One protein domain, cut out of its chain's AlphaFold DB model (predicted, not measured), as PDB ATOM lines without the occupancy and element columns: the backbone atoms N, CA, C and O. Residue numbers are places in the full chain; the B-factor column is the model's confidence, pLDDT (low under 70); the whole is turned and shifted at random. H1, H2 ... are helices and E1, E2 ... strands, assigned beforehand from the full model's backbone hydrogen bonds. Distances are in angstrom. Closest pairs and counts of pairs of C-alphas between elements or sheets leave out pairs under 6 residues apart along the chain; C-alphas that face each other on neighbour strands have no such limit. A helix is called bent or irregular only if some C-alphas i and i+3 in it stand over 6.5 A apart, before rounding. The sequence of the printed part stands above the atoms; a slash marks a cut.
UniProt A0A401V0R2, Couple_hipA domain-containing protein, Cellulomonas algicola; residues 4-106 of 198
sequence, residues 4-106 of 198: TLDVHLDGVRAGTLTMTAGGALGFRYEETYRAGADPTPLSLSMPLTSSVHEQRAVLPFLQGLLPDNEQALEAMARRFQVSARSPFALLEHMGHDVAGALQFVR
ATOM      1  N   THR A   4     -77.315 -16.186  -5.201       97.25
ATOM      2  CA  THR A   4     -77.163 -17.031  -6.392       97.25
ATOM      3  C   THR A   4     -78.101 -18.227  -6.337       97.25
ATOM      4  O   THR A   4     -78.470 -18.651  -5.244       97.25
ATOM      5  N   LEU A   5     -78.480 -18.732  -7.508       96.44
ATOM      6  CA  LEU A   5     -79.195 -19.988  -7.709       96.44
ATOM      7  C   LEU A   5     -78.480 -20.775  -8.809       96.44
ATOM      8  O   LEU A   5     -78.098 -20.202  -9.835       96.44
ATOM      9  N   ASP A   6     -78.331 -22.076  -8.604       95.75
ATOM     10  CA  ASP A   6     -77.908 -23.006  -9.641       95.75
ATOM     11  C   ASP A   6     -79.095 -23.285 -10.563       95.75
ATOM     12  O   ASP A   6     -80.198 -23.589 -10.104       95.75
ATOM     13  N   VAL A   7     -78.870 -23.171 -11.871       94.44
ATOM     14  CA  VAL A   7     -79.899 -23.396 -12.887       94.44
ATOM     15  C   VAL A   7     -79.587 -24.677 -13.637       94.44
ATOM     16  O   VAL A   7     -78.493 -24.829 -14.183       94.44
ATOM     17  N   HIS A   8     -80.556 -25.581 -13.679       92.00
ATOM     18  CA  HIS A   8     -80.476 -26.843 -14.401       92.00
ATOM     19  C   HIS A   8     -81.460 -26.847 -15.570       92.00
ATOM     20  O   HIS A   8     -82.525 -26.240 -15.471       92.00
ATOM     21  N   LEU A   9     -81.089 -27.521 -16.657       89.88
ATOM     22  CA  LEU A   9     -81.972 -27.887 -17.761       89.88
ATOM     23  C   LEU A   9     -81.879 -29.403 -17.957       89.88
ATOM     24  O   LEU A   9     -80.771 -29.917 -18.115       89.88
ATOM     25  N   ASP A  10     -83.009 -30.110 -17.901       84.69
ATOM     26  CA  ASP A  10     -83.072 -31.580 -18.008       84.69
ATOM     27  C   ASP A  10     -82.125 -32.283 -17.012       84.69
ATOM     28  O   ASP A  10     -81.423 -33.246 -17.329       84.69
ATOM     29  N   GLY A  11     -82.040 -31.751 -15.790       84.94
ATOM     30  CA  GLY A  11     -81.139 -32.240 -14.745       84.94
ATOM     31  C   GLY A  11     -79.649 -31.928 -14.945       84.94
ATOM     32  O   GLY A  11     -78.842 -32.206 -14.056       84.94
ATOM     33  N   VAL A  12     -79.255 -31.310 -16.063       89.69
ATOM     34  CA  VAL A  12     -77.875 -30.878 -16.320       89.69
ATOM     35  C   VAL A  12     -77.686 -29.447 -15.829       89.69
ATOM     36  O   VAL A  12     -78.453 -28.553 -16.183       89.69
ATOM     37  N   ARG A  13     -76.646 -29.196 -15.027       93.19
ATOM     38  CA  ARG A  13     -76.336 -27.847 -14.529       93.19
ATOM     39  C   ARG A  13     -75.926 -26.940 -15.691       93.19
ATOM     40  O   ARG A  13     -74.824 -27.061 -16.217       93.19
ATOM     41  N   ALA A  14     -76.819 -26.032 -16.067       95.19
ATOM     42  CA  ALA A  14     -76.648 -25.129 -17.195       95.19
ATOM     43  C   ALA A  14     -75.858 -23.870 -16.827       95.19
ATOM     44  O   ALA A  14     -75.139 -23.323 -17.663       95.19
ATOM     45  N   GLY A  15     -75.988 -23.384 -15.592       96.62
ATOM     46  CA  GLY A  15     -75.377 -22.121 -15.196       96.62
ATOM     47  C   GLY A  15     -75.722 -21.661 -13.789       96.62
ATOM     48  O   GLY A  15     -76.350 -22.369 -13.007       96.62
ATOM     49  N   THR A  16     -75.316 -20.431 -13.488       97.81
ATOM     50  CA  THR A  16     -75.599 -19.733 -12.233       97.81
ATOM     51  C   THR A  16     -76.385 -18.457 -12.516       97.81
ATOM     52  O   THR A  16     -75.922 -17.571 -13.241       97.81
ATOM     53  N   LEU A  17     -77.560 -18.331 -11.901       98.12
ATOM     54  CA  LEU A  17     -78.312 -17.085 -11.816       98.12
ATOM     55  C   LEU A  17     -77.824 -16.293 -10.599       98.12
ATOM     56  O   LEU A  17     -77.714 -16.831  -9.505       98.12
ATOM     57  N   THR A  18     -77.558 -15.002 -10.768       98.00
ATOM     58  CA  THR A  18     -77.065 -14.106  -9.715       98.00
ATOM     59  C   THR A  18     -78.003 -12.919  -9.553       98.00
ATOM     60  O   THR A  18     -78.446 -12.334 -10.541       98.00
ATOM     61  N   MET A  19     -78.239 -12.506  -8.310       97.69
ATOM     62  CA  MET A  19     -78.800 -11.200  -7.987       97.69
ATOM     63  C   MET A  19     -77.857 -10.436  -7.056       97.69
ATOM     64  O   MET A  19     -77.510 -10.895  -5.965       97.69
ATOM     65  N   THR A  20     -77.431  -9.252  -7.479       96.31
ATOM     66  CA  THR A  20     -76.589  -8.365  -6.663       96.31
ATOM     67  C   THR A  20     -77.377  -7.760  -5.495       96.31
ATOM     68  O   THR A  20     -78.606  -7.804  -5.459       96.31
ATOM     69  N   ALA A  21     -76.677  -7.128  -4.546       92.12
ATOM     70  CA  ALA A  21     -77.328  -6.415  -3.443       92.12
ATOM     71  C   ALA A  21     -78.238  -5.265  -3.924       92.12
ATOM     72  O   ALA A  21     -79.231  -4.963  -3.270       92.12
ATOM     73  N   GLY A  22     -77.926  -4.657  -5.077       91.88
ATOM     74  CA  GLY A  22     -78.755  -3.631  -5.717       91.88
ATOM     75  C   GLY A  22     -79.918  -4.188  -6.547       91.88
ATOM     76  O   GLY A  22     -80.596  -3.422  -7.222       91.88
ATOM     77  N   GLY A  23     -80.135  -5.509  -6.548       93.12
ATOM     78  CA  GLY A  23     -81.205  -6.163  -7.307       93.12
ATOM     79  C   GLY A  23     -80.883  -6.419  -8.781       93.12
ATOM     80  O   GLY A  23     -81.713  -6.991  -9.484       93.12
ATOM     81  N   ALA A  24     -79.691  -6.037  -9.256       95.88
ATOM     82  CA  ALA A  24     -79.287  -6.318 -10.630       95.88
ATOM     83  C   ALA A  24     -79.120  -7.825 -10.854       95.88
ATOM     84  O   ALA A  24     -78.493  -8.500 -10.032       95.88
ATOM     85  N   LEU A  25     -79.687  -8.321 -11.953       98.12
ATOM     86  CA  LEU A  25     -79.683  -9.734 -12.325       98.12
ATOM     87  C   LEU A  25     -78.592 -10.028 -13.349       98.12
ATOM     88  O   LEU A  25     -78.367  -9.240 -14.264       98.12
ATOM     89  N   GLY A  26     -77.985 -11.200 -13.233       98.19
ATOM     90  CA  GLY A  26     -77.058 -11.730 -14.223       98.19
ATOM     91  C   GLY A  26     -77.154 -13.245 -14.287       98.19
ATOM     92  O   GLY A  26     -77.514 -13.893 -13.306       98.19
ATOM     93  N   PHE A  27     -76.830 -13.814 -15.436       98.50
ATOM     94  CA  PHE A  27     -76.755 -15.251 -15.629       98.50
ATOM     95  C   PHE A  27     -75.426 -15.607 -16.278       98.50
ATOM     96  O   PHE A  27     -74.991 -14.946 -17.224       98.50
ATOM     97  N   ARG A  28     -74.789 -16.663 -15.780       98.44
ATOM     98  CA  ARG A  28     -73.563 -17.213 -16.351       98.44
ATOM     99  C   ARG A  28     -73.767 -18.681 -16.678       98.44
ATOM    100  O   ARG A  28     -74.029 -19.463 -15.772       98.44
ATOM    101  N   TYR A  29     -73.611 -19.045 -17.943       98.38
ATOM    102  CA  TYR A  29     -73.553 -20.442 -18.353       98.38
ATOM    103  C   TYR A  29     -72.305 -21.123 -17.789       98.38
ATOM    104  O   TYR A  29     -71.232 -20.517 -17.735       98.38
ATOM    105  N   GLU A  30     -72.441 -22.394 -17.427       96.88
ATOM    106  CA  GLU A  30     -71.306 -23.263 -17.137       96.88
ATOM    107  C   GLU A  30     -70.568 -23.629 -18.424       96.88
ATOM    108  O   GLU A  30     -71.180 -23.947 -19.446       96.88
ATOM    109  N   GLU A  31     -69.237 -23.615 -18.380       96.00
ATOM    110  CA  GLU A  31     -68.438 -23.924 -19.569       96.00
ATOM    111  C   GLU A  31     -68.599 -25.389 -19.983       96.00
ATOM    112  O   GLU A  31     -68.695 -25.695 -21.168       96.00
ATOM    113  N   THR A  32     -68.726 -26.291 -19.007       94.94
ATOM    114  CA  THR A  32     -69.008 -27.713 -19.249       94.94
ATOM    115  C   THR A  32     -70.349 -27.930 -19.941       94.94
ATOM    116  O   THR A  32     -70.448 -28.803 -20.796       94.94
ATOM    117  N   TYR A  33     -71.360 -27.118 -19.620       95.38
ATOM    118  CA  TYR A  33     -72.647 -27.152 -20.307       95.38
ATOM    119  C   TYR A  33     -72.502 -26.683 -21.755       95.38
ATOM    120  O   TYR A  33     -72.927 -27.375 -22.672       95.38
ATOM    121  N   ARG A  34     -71.839 -25.541 -21.977       95.94
ATOM    122  CA  ARG A  34     -71.615 -24.973 -23.321       95.94
ATOM    123  C   ARG A  34     -70.785 -25.879 -24.229       95.94
ATOM    124  O   ARG A  34     -70.994 -25.860 -25.435       95.94
ATOM    125  N   ALA A  35     -69.848 -26.632 -23.659       93.44
ATOM    126  CA  ALA A  35     -69.006 -27.588 -24.371       93.44
ATOM    127  C   ALA A  35     -69.648 -28.983 -24.517       93.44
ATOM    128  O   ALA A  35     -68.996 -29.903 -25.012       93.44
ATOM    129  N   GLY A  36     -70.894 -29.159 -24.063       91.50
ATOM    130  CA  GLY A  36     -71.645 -30.401 -24.217       91.50
ATOM    131  C   GLY A  36     -71.880 -30.781 -25.683       91.50
ATOM    132  O   GLY A  36     -71.666 -29.986 -26.593       91.50
ATOM    133  N   ALA A  37     -72.330 -32.016 -25.914       83.88
ATOM    134  CA  ALA A  37     -72.508 -32.549 -27.267       83.88
ATOM    135  C   ALA A  37     -73.613 -31.837 -28.072       83.88
ATOM    136  O   ALA A  37     -73.472 -31.687 -29.283       83.88
ATOM    137  N   ASP A  38     -74.685 -31.400 -27.404       88.06
ATOM    138  CA  ASP A  38     -75.805 -30.676 -28.019       88.06
ATOM    139  C   ASP A  38     -76.449 -29.707 -27.005       88.06
ATOM    140  O   ASP A  38     -77.497 -29.990 -26.417       88.06
ATOM    141  N   PRO A  39     -75.770 -28.596 -26.668       91.31
ATOM    142  CA  PRO A  39     -76.231 -27.704 -25.621       91.31
ATOM    143  C   PRO A  39     -77.402 -26.853 -26.117       91.31
ATOM    144  O   PRO A  39     -77.317 -26.158 -27.131       91.31
ATOM    145  N   THR A  40     -78.489 -26.840 -25.350       93.69
ATOM    146  CA  THR A  40     -79.661 -26.009 -25.648       93.69
ATOM    147  C   THR A  40     -79.562 -24.673 -24.899       93.69
ATOM    148  O   THR A  40     -79.342 -24.668 -23.684       93.69
ATOM    149  N   PRO A  41     -79.688 -23.505 -25.557       95.06
ATOM    150  CA  PRO A  41     -79.758 -22.235 -24.837       95.06
ATOM    151  C   PRO A  41     -81.025 -22.188 -23.973       95.06
ATOM    152  O   PRO A  41     -82.100 -22.554 -24.440       95.06
ATOM    153  N   LEU A  42     -80.933 -21.663 -22.745       93.81
ATOM    154  CA  LEU A  42     -82.106 -21.507 -21.868       93.81
ATOM    155  C   LEU A  42     -83.157 -20.559 -22.463       93.81
ATOM    156  O   LEU A  42     -84.344 -20.665 -22.176       93.81
ATOM    157  N   SER A  43     -82.706 -19.607 -23.279       93.88
ATOM    158  CA  SER A  43     -83.544 -18.672 -24.016       93.88
ATOM    159  C   SER A  43     -82.831 -18.236 -25.289       93.88
ATOM    160  O   SER A  43     -81.613 -18.050 -25.294       93.88
ATOM    161  N   LEU A  44     -83.589 -17.961 -26.350       93.88
ATOM    162  CA  LEU A  44     -83.055 -17.352 -27.575       93.88
ATOM    163  C   LEU A  44     -82.475 -15.946 -27.330       93.88
ATOM    164  O   LEU A  44     -81.589 -15.511 -28.061       93.88
ATOM    165  N   SER A  45     -82.927 -15.247 -26.281       95.06
ATOM    166  CA  SER A  45     -82.338 -13.973 -25.835       95.06
ATOM    167  C   SER A  45     -81.036 -14.142 -25.043       95.06
ATOM    168  O   SER A  45     -80.364 -13.152 -24.759       95.06
ATOM    169  N   MET A  46     -80.676 -15.380 -24.692       97.19
ATOM    170  CA  MET A  46     -79.479 -15.749 -23.938       97.19
ATOM    171  C   MET A  46     -78.683 -16.834 -24.690       97.19
ATOM    172  O   MET A  46     -78.559 -17.961 -24.199       97.19
ATOM    173  N   PRO A  47     -78.156 -16.534 -25.894       97.19
ATOM    174  CA  PRO A  47     -77.477 -17.522 -26.726       97.19
ATOM    175  C   PRO A  47     -76.169 -18.018 -26.096       97.19
ATOM    176  O   PRO A  47     -75.461 -17.268 -25.421       97.19
ATOM    177  N   LEU A  48     -75.801 -19.267 -26.397       96.81
ATOM    178  CA  LEU A  48     -74.587 -19.926 -25.888       96.81
ATOM    179  C   LEU A  48     -73.279 -19.327 -26.426       96.81
ATOM    180  O   LEU A  48     -72.203 -19.616 -25.898       96.81
ATOM    181  N   THR A  49     -73.351 -18.471 -27.451       94.56
ATOM    182  CA  THR A  49     -72.199 -17.720 -27.977       94.56
ATOM    183  C   THR A  49     -71.596 -16.776 -26.934       94.56
ATOM    184  O   THR A  49     -70.398 -16.514 -26.987       94.56
ATOM    185  N   SER A  50     -72.386 -16.331 -25.948       95.75
ATOM    186  CA  SER A  50     -71.906 -15.617 -24.763       95.75
ATOM    187  C   SER A  50     -72.091 -16.471 -23.512       95.75
ATOM    188  O   SER A  50     -73.170 -17.016 -23.277       95.75
ATOM    189  N   SER A  51     -71.057 -16.547 -22.672       96.50
ATOM    190  CA  SER A  51     -71.147 -17.211 -21.368       96.50
ATOM    191  C   SER A  51     -71.870 -16.369 -20.321       96.50
ATOM    192  O   SER A  51     -72.356 -16.930 -19.347       96.50
ATOM    193  N   VAL A  52     -71.963 -15.047 -20.500       98.00
ATOM    194  CA  VAL A  52     -72.565 -14.124 -19.528       98.00
ATOM    195  C   VAL A  52     -73.687 -13.325 -20.178       98.00
ATOM    196  O   VAL A  52     -73.542 -12.813 -21.291       98.00
ATOM    197  N   HIS A  53     -74.799 -13.207 -19.456       98.50
ATOM    198  CA  HIS A  53     -75.977 -12.446 -19.846       98.50
ATOM    199  C   HIS A  53     -76.400 -11.528 -18.706       98.50
ATOM    200  O   HIS A  53     -76.561 -11.956 -17.565       98.50
ATOM    201  N   GLU A  54     -76.589 -10.256 -19.031       97.62
ATOM    202  CA  GLU A  54     -76.944  -9.211 -18.071       97.62
ATOM    203  C   GLU A  54     -78.464  -9.050 -17.940       97.62
ATOM    204  O   GLU A  54     -79.254  -9.580 -18.730       97.62
ATOM    205  N   GLN A  55     -78.876  -8.227 -16.976       97.50
ATOM    206  CA  GLN A  55     -80.269  -7.983 -16.605       97.50
ATOM    207  C   GLN A  55     -81.229  -7.763 -17.781       97.50
ATOM    208  O   GLN A  55     -82.356  -8.248 -17.731       97.50
ATOM    209  N   ARG A  56     -80.797  -7.076 -18.850       97.19
ATOM    210  CA  ARG A  56     -81.635  -6.799 -20.034       97.19
ATOM    211  C   ARG A  56     -82.202  -8.058 -20.702       97.19
ATOM    212  O   ARG A  56     -83.272  -7.993 -21.291       97.19
ATOM    213  N   ALA A  57     -81.473  -9.173 -20.632       97.50
ATOM    214  CA  ALA A  57     -81.884 -10.456 -21.194       97.50
ATOM    215  C   ALA A  57     -82.465 -11.374 -20.112       97.50
ATOM    216  O   ALA A  57     -83.463 -12.052 -20.349       97.50
ATOM    217  N   VAL A  58     -81.869 -11.349 -18.915       97.88
ATOM    218  CA  VAL A  58     -82.230 -12.242 -17.809       97.88
ATOM    219  C   VAL A  58     -83.593 -11.897 -17.217       97.88
ATOM    220  O   VAL A  58     -84.392 -12.795 -16.977       97.88
ATOM    221  N   LEU A  59     -83.898 -10.615 -16.991       96.50
ATOM    222  CA  LEU A  59     -85.144 -10.223 -16.327       96.50
ATOM    223  C   LEU A  59     -86.397 -10.666 -17.109       96.50
ATOM    224  O   LEU A  59     -87.232 -11.336 -16.498       96.50
ATOM    225  N   PRO A  60     -86.537 -10.378 -18.422       95.25
ATOM    226  CA  PRO A  60     -87.700 -10.835 -19.184       95.25
ATOM    227  C   PRO A  60     -87.808 -12.361 -19.248       95.25
ATOM    228  O   PRO A  60     -88.914 -12.890 -19.203       95.25
ATOM    229  N   PHE A  61     -86.674 -13.071 -19.307       94.50
ATOM    230  CA  PHE A  61     -86.658 -14.533 -19.260       94.50
ATOM    231  C   PHE A  61     -87.255 -15.056 -17.948       94.50
ATOM    232  O   PHE A  61     -88.183 -15.855 -17.990       94.50
ATOM    233  N   LEU A  62     -86.802 -14.556 -16.790       94.06
ATOM    234  CA  LEU A  62     -87.350 -14.980 -15.496       94.06
ATOM    235  C   LEU A  62     -88.826 -14.600 -15.329       94.06
ATOM    236  O   LEU A  62     -89.589 -15.371 -14.759       94.06
ATOM    237  N   GLN A  63     -89.236 -13.424 -15.813       91.94
ATOM    238  CA  GLN A  63     -90.642 -13.008 -15.779       91.94
ATOM    239  C   GLN A  63     -91.527 -13.941 -16.608       91.94
ATOM    240  O   GLN A  63     -92.604 -14.301 -16.150       91.94
ATOM    241  N   GLY A  64     -91.044 -14.400 -17.766       89.81
ATOM    242  CA  GLY A  64     -91.753 -15.365 -18.610       89.81
ATOM    243  C   GLY A  64     -91.934 -16.753 -17.985       89.81
ATOM    244  O   GLY A  64     -92.703 -17.551 -18.512       89.81
ATOM    245  N   LEU A  65     -91.258 -17.050 -16.869       88.00
ATOM    246  CA  LEU A  65     -91.443 -18.285 -16.096       88.00
ATOM    247  C   LEU A  65     -92.504 -18.150 -14.996       88.00
ATOM    248  O   LEU A  65     -92.861 -19.145 -14.365       88.00
ATOM    249  N   LEU A  66     -92.990 -16.937 -14.737       88.31
ATOM    250  CA  LEU A  66     -93.916 -16.621 -13.654       88.31
ATOM    251  C   LEU A  66     -95.310 -16.270 -14.203       88.31
ATOM    252  O   LEU A  66     -95.468 -16.016 -15.399       88.31
ATOM    253  N   PRO A  67     -96.356 -16.266 -13.359       87.06
ATOM    254  CA  PRO A  67     -97.667 -15.776 -13.767       87.06
ATOM    255  C   PRO A  67     -97.633 -14.299 -14.184       87.06
ATOM    256  O   PRO A  67     -97.059 -13.467 -13.485       87.06
ATOM    257  N   ASP A  68     -98.347 -13.955 -15.258       86.88
ATOM    258  CA  ASP A  68     -98.511 -12.555 -15.696       86.88
ATOM    259  C   ASP A  68     -99.526 -11.785 -14.833       86.88
ATOM    260  O   ASP A  68     -99.647 -10.564 -14.912       86.88
ATOM    261  N   ASN A  69    -100.318 -12.504 -14.033       89.44
ATOM    262  CA  ASN A  69    -101.342 -11.921 -13.179       89.44
ATOM    263  C   ASN A  69    -100.707 -11.329 -11.908       89.44
ATOM    264  O   ASN A  69    -100.139 -12.056 -11.093       89.44
ATOM    265  N   GLU A  70    -100.865 -10.018 -11.707       91.25
ATOM    266  CA  GLU A  70    -100.292  -9.303 -10.556       91.25
ATOM    267  C   GLU A  70    -100.768  -9.856  -9.207       91.25
ATOM    268  O   GLU A  70     -99.979  -9.955  -8.270       91.25
ATOM    269  N   GLN A  71    -102.036 -10.263  -9.104       92.31
ATOM    270  CA  GLN A  71    -102.573 -10.830  -7.867       92.31
ATOM    271  C   GLN A  71    -101.989 -12.216  -7.586       92.31
ATOM    272  O   GLN A  71    -101.677 -12.530  -6.445       92.31
ATOM    273  N   ALA A  72    -101.758 -13.038  -8.608       89.00
ATOM    274  CA  ALA A  72    -101.082 -14.319  -8.448       89.00
ATOM    275  C   ALA A  72     -99.642 -14.127  -7.945       89.00
ATOM    276  O   ALA A  72     -99.236 -14.784  -6.985       89.00
ATOM    277  N   LEU A  73     -98.902 -13.171  -8.525       90.62
ATOM    278  CA  LEU A  73     -97.566 -12.802  -8.046       90.62
ATOM    279  C   LEU A  73     -97.599 -12.304  -6.596       90.62
ATOM    280  O   LEU A  73     -96.745 -12.687  -5.800       90.62
ATOM    281  N   GLU A  74     -98.596 -11.499  -6.231       93.00
ATOM    282  CA  GLU A  74     -98.780 -10.987  -4.870       93.00
ATOM    283  C   GLU A  74     -99.113 -12.106  -3.870       93.00
ATOM    284  O   GLU A  74     -98.539 -12.163  -2.781       93.00
ATOM    285  N   ALA A  75     -99.978 -13.051  -4.247       90.38
ATOM    286  CA  ALA A  75    -100.288 -14.227  -3.440       90.38
ATOM    287  C   ALA A  75     -99.028 -15.066  -3.178       90.38
ATOM    288  O   ALA A  75     -98.754 -15.443  -2.035       90.38
ATOM    289  N   MET A  76     -98.221 -15.308  -4.215       88.25
ATOM    290  CA  MET A  76     -96.944 -16.019  -4.104       88.25
ATOM    291  C   MET A  76     -95.946 -15.267  -3.221       88.25
ATOM    292  O   MET A  76     -95.346 -15.848  -2.318       88.25
ATOM    293  N   ALA A  77     -95.803 -13.962  -3.439       91.75
ATOM    294  CA  ALA A  77     -94.915 -13.096  -2.677       91.75
ATOM    295  C   ALA A  77     -95.251 -13.103  -1.185       91.75
ATOM    296  O   ALA A  77     -94.363 -13.277  -0.354       91.75
ATOM    297  N   ARG A  78     -96.541 -13.007  -0.839       92.56
ATOM    298  CA  ARG A  78     -97.016 -13.093   0.548       92.56
ATOM    299  C   ARG A  78     -96.754 -14.455   1.167       92.56
ATOM    300  O   ARG A  78     -96.322 -14.509   2.315       92.56
ATOM    301  N   ARG A  79     -96.974 -15.543   0.418       88.44
ATOM    302  CA  ARG A  79     -96.692 -16.911   0.885       88.44
ATOM    303  C   ARG A  79     -95.229 -17.080   1.284       88.44
ATOM    304  O   ARG A  79     -94.951 -17.691   2.310       88.44
ATOM    305  N   PHE A  80     -94.312 -16.550   0.480       89.06
ATOM    306  CA  PHE A  80     -92.871 -16.691   0.701       89.06
ATOM    307  C   PHE A  80     -92.242 -15.517   1.459       89.06
ATOM    308  O   PHE A  80     -91.048 -15.546   1.734       89.06
ATOM    309  N   GLN A  81     -93.033 -14.502   1.819       92.12
ATOM    310  CA  GLN A  81     -92.575 -13.271   2.472       92.12
ATOM    311  C   GLN A  81     -91.470 -12.545   1.681       92.12
ATOM    312  O   GLN A  81     -90.518 -12.006   2.246       92.12
ATOM    313  N   VAL A  82     -91.611 -12.512   0.356       93.75
ATOM    314  CA  VAL A  82     -90.692 -11.836  -0.573       93.75
ATOM    315  C   VAL A  82     -91.406 -10.726  -1.344       93.75
ATOM    316  O   VAL A  82     -92.606 -10.521  -1.205       93.75
ATOM    317  N   SER A  83     -90.673  -9.983  -2.174       93.44
ATOM    318  CA  SER A  83     -91.278  -8.987  -3.063       93.44
ATOM    319  C   SER A  83     -91.852  -9.640  -4.322       93.44
ATOM    320  O   SER A  83     -91.117 -10.309  -5.048       93.44
ATOM    321  N   ALA A  84     -93.112  -9.334  -4.654       91.31
ATOM    322  CA  ALA A  84     -93.745  -9.725  -5.921       91.31
ATOM    323  C   ALA A  84     -93.009  -9.181  -7.159       91.31
ATOM    324  O   ALA A  84     -93.125  -9.719  -8.255       91.31
ATOM    325  N   ARG A  85     -92.205  -8.125  -6.982       92.56
ATOM    326  CA  ARG A  85     -91.424  -7.483  -8.049       92.56
ATOM    327  C   ARG A  85     -90.056  -8.122  -8.271       92.56
ATOM    328  O   ARG A  85     -89.306  -7.642  -9.117       92.56
ATOM    329  N   SER A  86     -89.697  -9.149  -7.500       94.69
ATOM    330  CA  SER A  86     -88.415  -9.841  -7.615       94.69
ATOM    331  C   SER A  86     -88.625 -11.260  -8.149       94.69
ATOM    332  O   SER A  86     -88.830 -12.181  -7.356       94.69
ATOM    333  N   PRO A  87     -88.523 -11.472  -9.478       94.19
ATOM    334  CA  PRO A  87     -88.584 -12.810 -10.060       94.19
ATOM    335  C   PRO A  87     -87.562 -13.767  -9.452       94.19
ATOM    336  O   PRO A  87     -87.888 -14.912  -9.176       94.19
ATOM    337  N   PHE A  88     -86.352 -13.275  -9.160       95.62
ATOM    338  CA  PHE A  88     -85.328 -14.053  -8.464       95.62
ATOM    339  C   PHE A  88     -85.825 -14.571  -7.112       95.62
ATOM    340  O   PHE A  88     -85.690 -15.754  -6.832       95.62
ATOM    341  N   ALA A  89     -86.406 -13.703  -6.275       93.56
ATOM    342  CA  ALA A  89     -86.857 -14.111  -4.949       93.56
ATOM    343  C   ALA A  89     -88.044 -15.082  -5.019       93.56
ATOM    344  O   ALA A  89     -88.125 -15.996  -4.213       93.56
ATOM    345  N   LEU A  90     -88.943 -14.928  -5.994       91.81
ATOM    346  CA  LEU A  90     -90.030 -15.887  -6.214       91.81
ATOM    347  C   LEU A  90     -89.483 -17.258  -6.656       91.81
ATOM    348  O   LEU A  90     -89.837 -18.285  -6.073       91.81
ATOM    349  N   LEU A  91     -88.564 -17.266  -7.626       91.38
ATOM    350  CA  LEU A  91     -87.915 -18.476  -8.140       91.38
ATOM    351  C   LEU A  91     -87.002 -19.151  -7.110       91.38
ATOM    352  O   LEU A  91     -86.894 -20.367  -7.118       91.38
ATOM    353  N   GLU A  92     -86.420 -18.421  -6.162       90.50
ATOM    354  CA  GLU A  92     -85.669 -19.004  -5.037       90.50
ATOM    355  C   GLU A  92     -86.531 -19.944  -4.172       90.50
ATOM    356  O   GLU A  92     -86.003 -20.850  -3.532       90.50
ATOM    357  N   HIS A  93     -87.856 -19.760  -4.159       86.00
ATOM    358  CA  HIS A  93     -88.774 -20.601  -3.390       86.00
ATOM    359  C   HIS A  93     -89.516 -21.637  -4.231       86.00
ATOM    360  O   HIS A  93     -89.842 -22.709  -3.711       86.00
ATOM    361  N   MET A  94     -89.820 -21.332  -5.494       81.56
ATOM    362  CA  MET A  94     -90.628 -22.190  -6.375       81.56
ATOM    363  C   MET A  94     -89.852 -22.789  -7.554       81.56
ATOM    364  O   MET A  94     -90.421 -23.503  -8.368       81.56
ATOM    365  N   GLY A  95     -88.559 -22.499  -7.645       76.25
ATOM    366  CA  GLY A  95     -87.709 -22.808  -8.785       76.25
ATOM    367  C   GLY A  95     -87.545 -24.284  -9.108       76.25
ATOM    368  O   GLY A  95     -87.104 -24.596 -10.203       76.25
ATOM    369  N   HIS A  96     -87.912 -25.184  -8.198       74.75
ATOM    370  CA  HIS A  96     -87.858 -26.629  -8.429       74.75
ATOM    371  C   HIS A  96     -88.882 -27.131  -9.458       74.75
ATOM    372  O   HIS A  96     -88.729 -28.250  -9.935       74.75
ATOM    373  N   ASP A  97     -89.923 -26.345  -9.754       68.62
ATOM    374  CA  ASP A  97     -91.068 -26.769 -10.568       68.62
ATOM    375  C   ASP A  97     -91.578 -25.590 -11.422       68.62
ATOM    376  O   ASP A  97     -92.663 -25.028 -11.246       68.62
ATOM    377  N   VAL A  98     -90.707 -25.121 -12.315       75.44
ATOM    378  CA  VAL A  98     -91.051 -24.110 -13.323       75.44
ATOM    379  C   VAL A  98     -91.395 -24.782 -14.646       75.44
ATOM    380  O   VAL A  98     -91.013 -25.918 -14.903       75.44
ATOM    381  N   ALA A  99     -92.115 -24.069 -15.513       67.19
ATOM    382  CA  ALA A  99     -92.463 -24.588 -16.829       67.19
ATOM    383  C   ALA A  99     -91.227 -25.066 -17.623       67.19
ATOM    384  O   ALA A  99     -90.220 -24.362 -17.723       67.19
ATOM    385  N   GLY A 100     -91.357 -26.237 -18.253       70.50
ATOM    386  CA  GLY A 100     -90.298 -26.869 -19.040       70.50
ATOM    387  C   GLY A 100     -89.458 -27.835 -18.207       70.50
ATOM    388  O   GLY A 100     -89.968 -28.458 -17.285       70.50
ATOM    389  N   ALA A 101     -88.181 -27.964 -18.566       79.31
ATOM    390  CA  ALA A 101     -87.204 -28.809 -17.876       79.31
ATOM    391  C   ALA A 101     -86.225 -27.994 -17.012       79.31
ATOM    392  O   ALA A 101     -85.092 -28.410 -16.772       79.31
ATOM    393  N   LEU A 102     -86.618 -26.770 -16.653       87.88
ATOM    394  CA  LEU A 102     -85.786 -25.850 -15.891       87.88
ATOM    395  C   LEU A 102     -85.944 -26.104 -14.394       87.88
ATOM    396  O   LEU A 102     -87.056 -26.276 -13.903       87.88
ATOM    397  N   GLN A 103     -84.842 -26.002 -13.657       88.69
ATOM    398  CA  GLN A 103     -84.872 -25.911 -12.199       88.69
ATOM    399  C   GLN A 103     -83.940 -24.816 -11.701       88.69
ATOM    400  O   GLN A 103     -82.806 -24.706 -12.159       88.69
ATOM    401  N   PHE A 104     -84.401 -24.044 -10.721       91.81
ATOM    402  CA  PHE A 104     -83.610 -23.077  -9.969       91.81
ATOM    403  C   PHE A 104     -83.515 -23.569  -8.530       91.81
ATOM    404  O   PHE A 104     -84.525 -23.649  -7.830       91.81
ATOM    405  N   VAL A 105     -82.305 -23.907  -8.103       90.88
ATOM    406  CA  VAL A 105     -82.034 -24.482  -6.781       90.88
ATOM    407  C   VAL A 105     -80.953 -23.678  -6.079       90.88
ATOM    408  O   VAL A 105     -80.213 -22.923  -6.718       90.88
ATOM    409  N   ARG A 106     -80.855 -23.779  -4.753       91.88
ATOM    410  CA  ARG A 106     -79.797 -23.054  -4.040       91.88
ATOM    411  C   ARG A 106     -78.434 -23.683  -4.343       91.88
ATOM    412  O   ARG A 106     -78.367 -24.879  -4.619       91.88
TER     413      ARG A 106
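What this domain is: This is residues 4 to 106 of the 198 residues of the protein "Couple_hipA domain-containing protein" of Cellulomonas algicola (UniProt A0A401V0R2). A strongly twisted sheet of five strands has two helices, H2 and H4, over one of its faces, with H4 covering the E1 and E5 side and H2 rising from the E3 side. A third helix, H3, packs on H4 beyond the sheet at one end of the long axis; the short H1 and part of a long unnamed link, residues 35 to 51, lie toward the other end. The printed part has 103 residues, with four named helices and five named strands in the order E1, E2, E3, H1, E4, H2, H3, H4, E5. The sheet runs E4, E3, E2, E1, E5, antiparallel throughout, and the class is mixed, helices and strands. The whole is compact, with a radius of gyration of the C-alphas of 13.4 A, yet elongated in outline, with spans of 41 by 26 by 22 A.

Where its parts are: E1, residues 4 to 9, begins at C-alpha 4, (-77.163, -17.031, -6.392), and is 16.4 A long from first to last C-alpha. E2, residues 12 to 19, is the longest strand by residues, at 21.4 A, and E3, residues 25 to 29, measures 13.7 A. These three form a meander, each strand the antiparallel neighbour of the one before. H1, residues 31 to 34, is 5.0 A long. E4, residues 52 to 54, is 6.7 A long, and H2, residues 55 to 63, follows it directly and is 11.6 A long. H2 is neither bent nor irregular, but only just: C-alphas 57 and 60 are 6.2 A apart. H3, residues 70 to 80, is 15.4 A long and begins at C-alpha 70, (-100.292, -9.303, -10.556). H4, residues 87 to 97, is 14.2 A long and irregular, with C-alphas 93 and 96 7.9 A apart. E5, residues 102 to 105, is 9.9 A long and ends at C-alpha 105, (-82.034, -24.482, -6.781).

How they stand to each other: E1 and E2 are a hairpin, with N 7 and O 15 within hydrogen-bond range at 2.9 A. E2 and E3 are a hairpin too, with N 16 and O 28 at 2.8 A. The edge strand E4 is antiparallel to E3, with N 53 and O 27 at 2.8 A. The other edge strand, E5, is antiparallel to E1, with N 8 and O 103 at 2.9 A. H4 is on the sheet at a height of 8.4 A, over E1 and, only just, over E2 and E5, with 3 C-alphas falling on each of those two. On the local plane it runs slantwise to the strands, at 39 degrees to E1. Its closest C-alphas to E5 are those of Gly 95 and Phe 104, 4.3 A apart. H2 is on the same face and stands up from the sheet, its line rising 43 degrees. Its closest C-alphas to E3 are those of Gln 55 and Leu 25, 4.7 A apart. H2 and H4 touch at Leu 62 and Pro 87, whose C-alphas are 6.0 A apart, at a steep tilt of 49 degrees, the same way. H3 is not on the sheet; it touches H4, about perpendicular at 78 degrees, with the C-alphas of Ala 77 and Leu 90 closest at 6.6 A. H1 is on the sheet, and its closest C-alphas to E2 are those of Tyr 33 and Ala 14, 5.5 A apart. H2 and H3 are apart. Each O i to N i+4 pair is within hydrogen-bond range in H3, against 3 of 5 in H2 and 4 of 7 in H4; H1 is too short for such a pair.

The domain as a whole: The C-alphas of Ala 37 and Arg 78 are the two farthest apart, at 41.9 A. The printed part has no cut, and H1 to E4 is the one long link, with 17 residues. The mean pLDDT of the printed part is 91.9; residues 97 and 99 are under 70.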